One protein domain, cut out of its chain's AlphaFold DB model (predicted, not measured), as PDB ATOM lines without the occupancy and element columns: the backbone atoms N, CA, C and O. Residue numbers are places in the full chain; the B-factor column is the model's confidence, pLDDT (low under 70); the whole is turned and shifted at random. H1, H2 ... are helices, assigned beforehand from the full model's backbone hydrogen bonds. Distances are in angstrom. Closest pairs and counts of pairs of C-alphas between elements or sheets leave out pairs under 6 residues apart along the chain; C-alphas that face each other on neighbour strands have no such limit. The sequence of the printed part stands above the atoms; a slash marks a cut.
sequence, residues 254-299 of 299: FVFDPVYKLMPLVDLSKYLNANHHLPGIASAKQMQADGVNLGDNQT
ATOM      1  N   PHE A 254      93.619  15.916  36.135       83.56
ATOM      2  CA  PHE A 254      93.716  14.548  35.614       83.56
ATOM      3  C   PHE A 254      93.487  14.455  34.098       83.56
ATOM      4  O   PHE A 254      93.993  13.528  33.470       83.56
ATOM      5  N   VAL A 255      92.767  15.405  33.483       82.44
ATOM      6  CA  VAL A 255      92.563  15.433  32.021       82.44
ATOM      7  C   VAL A 255      93.849  15.716  31.239       82.44
ATOM      8  O   VAL A 255      93.903  15.467  30.034       82.44
ATOM      9  N   PHE A 256      94.881  16.228  31.914       85.88
ATOM     10  CA  PHE A 256      96.210  16.473  31.355       85.88
ATOM     11  C   PHE A 256      97.211  15.359  31.685       85.88
ATOM     12  O   PHE A 256      98.371  15.443  31.275       85.88
ATOM     13  N   ASP A 257      96.790  14.319  32.407       87.88
ATOM     14  CA  ASP A 257      97.639  13.167  32.678       87.88
ATOM     15  C   ASP A 257      97.997  12.448  31.355       87.88
ATOM     16  O   ASP A 257      97.113  12.229  30.519       87.88
ATOM     17  N   PRO A 258      99.266  12.045  31.129       89.75
ATOM     18  CA  PRO A 258      99.676  11.333  29.917       89.75
ATOM     19  C   PRO A 258      98.884  10.053  29.615       89.75
ATOM     20  O   PRO A 258      98.838   9.629  28.458       89.75
ATOM     21  N   VAL A 259      98.284   9.412  30.626       92.00
ATOM     22  CA  VAL A 259      97.448   8.216  30.442       92.00
ATOM     23  C   VAL A 259      95.962   8.534  30.248       92.00
ATOM     24  O   VAL A 259      95.176   7.616  29.986       92.00
ATOM     25  N   TYR A 260      95.559   9.805  30.332       88.44
ATOM     26  CA  TYR A 260      94.179  10.219  30.113       88.44
ATOM     27  C   TYR A 260      93.788  10.079  28.637       88.44
ATOM     28  O   TYR A 260      94.348  10.706  27.736       88.44
ATOM     29  N   LYS A 261      92.794   9.230  28.367       88.25
ATOM     30  CA  LYS A 261      92.334   8.947  27.002       88.25
ATOM     31  C   LYS A 261      91.246   9.930  26.588       88.25
ATOM     32  O   LYS A 261      90.072   9.723  26.889       88.25
ATOM     33  N   LEU A 262      91.629  10.960  25.839       89.69
ATOM     34  CA  LEU A 262      90.674  11.868  25.206       89.69
ATOM     35  C   LEU A 262      89.822  11.132  24.160       89.69
ATOM     36  O   LEU A 262      90.334  10.390  23.319       89.69
ATOM     37  N   MET A 263      88.512  11.370  24.197       91.81
ATOM     38  CA  MET A 263      87.581  10.853  23.195       91.81
ATOM     39  C   MET A 263      87.875  11.494  21.825       91.81
ATOM     40  O   MET A 263      87.961  12.724  21.745       91.81
ATOM     41  N   PRO A 264      87.996  10.715  20.731       94.75
ATOM     42  CA  PRO A 264      88.153  11.273  19.390       94.75
ATOM     43  C   PRO A 264      86.994  12.209  19.026       94.75
ATOM     44  O   PRO A 264      85.835  11.915  19.314       94.75
ATOM     45  N   LEU A 265      87.283  13.312  18.328       95.19
ATOM     46  CA  LEU A 265      86.287  14.353  18.018       95.19
ATOM     47  C   LEU A 265      85.052  13.833  17.264       95.19
ATOM     48  O   LEU A 265      83.946  14.331  17.467       95.19
ATOM     49  N   VAL A 266      85.225  12.821  16.408       95.62
ATOM     50  CA  VAL A 266      84.118  12.194  15.666       95.62
ATOM     51  C   VAL A 266      83.146  11.491  16.613       95.62
ATOM     52  O   VAL A 266      81.930  11.610  16.448       95.62
ATOM     53  N   ASP A 267      83.663  10.792  17.621       95.81
ATOM     54  CA  ASP A 267      82.843  10.075  18.597       95.81
ATOM     55  C   ASP A 267      82.234  11.036  19.616       95.81
ATOM     56  O   ASP A 267      81.057  10.906  19.951       95.81
ATOM     57  N   LEU A 268      82.981  12.074  20.006       94.75
ATOM     58  CA  LEU A 268      82.461  13.158  20.835       94.75
ATOM     59  C   LEU A 268      81.285  13.868  20.152       94.75
ATOM     60  O   LEU A 268      80.265  14.106  20.788       94.75
ATOM     61  N   SER A 269      81.378  14.148  18.849       94.44
ATOM     62  CA  SER A 269      80.287  14.761  18.079       94.44
ATOM     63  C   SER A 269      79.025  13.892  18.072       94.44
ATOM     64  O   SER A 269      77.926  14.379  18.344       94.44
ATOM     65  N   LYS A 270      79.167  12.578  17.850       96.12
ATOM     66  CA  LYS A 270      78.039  11.636  17.947       96.12
ATOM     67  C   LYS A 270      77.443  11.615  19.354       96.12
ATOM     68  O   LYS A 270      76.222  11.637  19.489       96.12
ATOM     69  N   TYR A 271      78.288  11.600  20.386       96.00
ATOM     70  CA  TYR A 271      77.847  11.607  21.778       96.00
ATOM     71  C   TYR A 271      77.060  12.876  22.115       96.00
ATOM     72  O   TYR A 271      75.975  12.781  22.686       96.00
ATOM     73  N   LEU A 272      77.568  14.046  21.723       94.88
ATOM     74  CA  LEU A 272      76.922  15.338  21.950       94.88
ATOM     75  C   LEU A 272      75.570  15.437  21.237       94.88
ATOM     76  O   LEU A 272      74.605  15.903  21.839       94.88
ATOM     77  N   ASN A 273      75.475  14.951  19.996       94.75
ATOM     78  CA  ASN A 273      74.218  14.939  19.243       94.75
ATOM     79  C   ASN A 273      73.156  14.024  19.869       94.75
ATOM     80  O   ASN A 273      71.968  14.287  19.709       94.75
ATOM     81  N   ALA A 274      73.571  12.958  20.560       95.19
ATOM     82  CA  ALA A 274      72.661  12.007  21.193       95.19
ATOM     83  C   ALA A 274      72.284  12.381  22.637       95.19
ATOM     84  O   ALA A 274      71.144  12.170  23.040       95.19
ATOM     85  N   ASN A 275      73.230  12.906  23.425       93.31
ATOM     86  CA  ASN A 275      73.075  13.082  24.876       93.31
ATOM     87  C   ASN A 275      72.976  14.553  25.309       93.31
ATOM     88  O   ASN A 275      72.522  14.832  26.414       93.31
ATOM     89  N   HIS A 276      73.378  15.502  24.458       93.00
ATOM     90  CA  HIS A 276      73.338  16.946  24.731       93.00
ATOM     91  C   HIS A 276      74.122  17.409  25.979       93.00
ATOM     92  O   HIS A 276      73.856  18.481  26.520       93.00
ATOM     93  N   HIS A 277      75.110  16.632  26.431       91.56
ATOM     94  CA  HIS A 277      76.069  16.998  27.477       91.56
ATOM     95  C   HIS A 277      77.420  16.310  27.226       91.56
ATOM     96  O   HIS A 277      77.518  15.413  26.388       91.56
ATOM     97  N   LEU A 278      78.474  16.738  27.927       91.25
ATOM     98  CA  LEU A 278      79.801  16.127  27.809       91.25
ATOM     99  C   LEU A 278      79.841  14.735  28.467       91.25
ATOM    100  O   LEU A 278      79.131  14.507  29.453       91.25
ATOM    101  N   PRO A 279      80.681  13.809  27.965       87.50
ATOM    102  CA  PRO A 279      80.969  12.557  28.659       87.50
ATOM    103  C   PRO A 279      81.477  12.815  30.082       87.50
ATOM    104  O   PRO A 279      82.258  13.736  30.304       87.50
ATOM    105  N   GLY A 280      81.034  12.002  31.044       83.19
ATOM    106  CA  GLY A 280      81.422  12.131  32.456       83.19
ATOM    107  C   GLY A 280      80.674  13.218  33.239       83.19
ATOM    108  O   GLY A 280      80.719  13.203  34.462       83.19
ATOM    109  N   ILE A 281      79.928  14.102  32.567       86.81
ATOM    110  CA  ILE A 281      79.066  15.102  33.206       86.81
ATOM    111  C   ILE A 281      77.621  14.607  33.165       86.81
ATOM    112  O   ILE A 281      77.121  14.234  32.104       86.81
ATOM    113  N   ALA A 282      76.940  14.593  34.310       88.00
ATOM    114  CA  ALA A 282      75.535  14.201  34.377       88.00
ATOM    115  C   ALA A 282      74.639  15.164  33.574       88.00
ATOM    116  O   ALA A 282      74.909  16.361  33.468       88.00
ATOM    117  N   SER A 283      73.532  14.658  33.024       90.94
ATOM    118  CA  SER A 283      72.556  15.520  32.348       90.94
ATOM    119  C   SER A 283      71.923  16.518  33.327       90.94
ATOM    120  O   SER A 283      71.762  16.217  34.509       90.94
ATOM    121  N   ALA A 284      71.462  17.676  32.840       89.06
ATOM    122  CA  ALA A 284      70.786  18.666  33.688       89.06
ATOM    123  C   ALA A 284      69.566  18.084  34.430       89.06
ATOM    124  O   ALA A 284      69.325  18.413  35.589       89.06
ATOM    125  N   LYS A 285      68.822  17.176  33.782       89.50
ATOM    126  CA  LYS A 285      67.688  16.474  34.399       89.50
ATOM    127  C   LYS A 285      68.140  15.580  35.555       89.50
ATOM    128  O   LYS A 285      67.477  15.543  36.584       89.50
ATOM    129  N   GLN A 286      69.259  14.881  35.384       87.81
ATOM    130  CA  GLN A 286      69.821  14.022  36.421       87.81
ATOM    131  C   GLN A 286      70.392  14.848  37.578       87.81
ATOM    132  O   GLN A 286      70.088  14.568  38.727       87.81
ATOM    133  N   MET A 287      71.109  15.936  37.286       89.50
ATOM    134  CA  MET A 287      71.601  16.875  38.301       89.50
ATOM    135  C   MET A 287      70.471  17.499  39.134       89.50
ATOM    136  O   MET A 287      70.624  17.697  40.335       89.50
ATOM    137  N   GLN A 288      69.327  17.807  38.515       86.69
ATOM    138  CA  GLN A 288      68.148  18.307  39.232       86.69
ATOM    139  C   GLN A 288      67.490  17.243  40.116       86.69
ATOM    140  O   GLN A 288      66.938  17.589  41.157       86.69
ATOM    141  N   ALA A 289      67.516  15.975  39.698       85.12
ATOM    142  CA  ALA A 289      66.905  14.876  40.439       85.12
ATOM    143  C   ALA A 289      67.787  14.393  41.603       85.12
ATOM    144  O   ALA A 289      67.292  14.226  42.716       85.12
ATOM    145  N   ASP A 290      69.084  14.216  41.350       85.44
ATOM    146  CA  ASP A 290      70.015  13.531  42.253       85.44
ATOM    147  C   ASP A 290      70.916  14.510  43.033       85.44
ATOM    148  O   ASP A 290      71.563  14.131  44.009       85.44
ATOM    149  N   GLY A 291      70.947  15.783  42.626       83.94
ATOM    150  CA  GLY A 291      71.883  16.786  43.128       83.94
ATOM    151  C   GLY A 291      73.232  16.762  42.401       83.94
ATOM    152  O   GLY A 291      73.481  15.967  41.496       83.94
ATOM    153  N   VAL A 292      74.118  17.683  42.789       84.56
ATOM    154  CA  VAL A 292      75.454  17.849  42.201       84.56
ATOM    155  C   VAL A 292      76.477  17.880  43.328       84.56
ATOM    156  O   VAL A 292      76.431  18.768  44.179       84.56
ATOM    157  N   ASN A 293      77.415  16.932  43.331       82.06
ATOM    158  CA  ASN A 293      78.570  17.011  44.218       82.06
ATOM    159  C   ASN A 293      79.548  18.055  43.665       82.06
ATOM    160  O   ASN A 293      80.160  17.849  42.617       82.06
ATOM    161  N   LEU A 294      79.677  19.187  44.357       80.44
ATOM    162  CA  LEU A 294      80.551  20.278  43.930       80.44
ATOM    163  C   LEU A 294      82.037  19.884  43.953       80.44
ATOM    164  O   LEU A 294      82.792  20.399  43.140       80.44
ATOM    165  N   GLY A 295      82.447  18.974  44.842       77.81
ATOM    166  CA  GLY A 295      83.813  18.448  44.876       77.81
ATOM    167  C   GLY A 295      84.128  17.661  43.609       77.81
ATOM    168  O   GLY A 295      85.036  18.049  42.879       77.81
ATOM    169  N   ASP A 296      83.305  16.647  43.314       74.38
ATOM    170  CA  ASP A 296      83.474  15.761  42.151       74.38
ATOM    171  C   ASP A 296      83.362  16.515  40.817       74.38
ATOM    172  O   ASP A 296      84.018  16.169  39.846       74.38
ATOM    173  N   ASN A 297      82.540  17.570  40.748       72.62
ATOM    174  CA  ASN A 297      82.409  18.387  39.532       72.62
ATOM    175  C   ASN A 297      83.572  19.365  39.317       72.62
ATOM    176  O   ASN A 297      83.576  20.096  38.327       72.62
ATOM    177  N   GLN A 298      84.513  19.449  40.253       70.12
ATOM    178  CA  GLN A 298      85.703  20.296  40.168       70.12
ATOM    179  C   GLN A 298      86.996  19.460  40.221       70.12
ATOM    180  O   GLN A 298      88.076  20.035  40.369       70.12
ATOM    181  N   THR A 299      86.888  18.129  40.110       61.97
ATOM    182  CA  THR A 299      87.992  17.150  40.136       61.97
ATOM    183  C   THR A 299      87.959  16.195  38.987       61.97
ATOM    184  O   THR A 299      89.031  15.615  38.758       61.97
TER     185      THR A 299
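This is residues 254 to 299 of the 299 residues of an uncharacterized protein of Mucilaginibacter sp. E4BP6 (UniProt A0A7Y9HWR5). With little regular structure, the printed part makes a flat, loose, open loop whose two ends come back near each other, with two short helices, H1 and H2, set apart along it. The link between the helices, residues 276 to 283, folds inward into the loop, while residues 256 to 262 stand free. The printed part has 46 residues, with H1 then H2 and no named strand; the class is all helix, though the named elements hold only 18 residues. The radius of gyration of the C-alphas is 12.6 A, and the spans are 31 by 26 by 9 A.

H1, residues 265 to 275, begins at C-alpha 265 (86.287, 14.353, 18.018) and is 14.9 A long. H2, residues 284 to 290, ends at C-alpha 290 (70.015, 13.531, 42.253).

H1 and H2 are apart, joined by a short link of 8 residues. In both, every O i to N i+4 pair is within hydrogen-bond range.

The C-alphas of Pro 258 and Ala 289 are the two farthest apart, at 34.6 A; those of Phe 254 and Thr 299 are 7.7 A apart. The printed part has no cut. Its mean pLDDT is 87.7, and residue 299, the chain's last, is under 70.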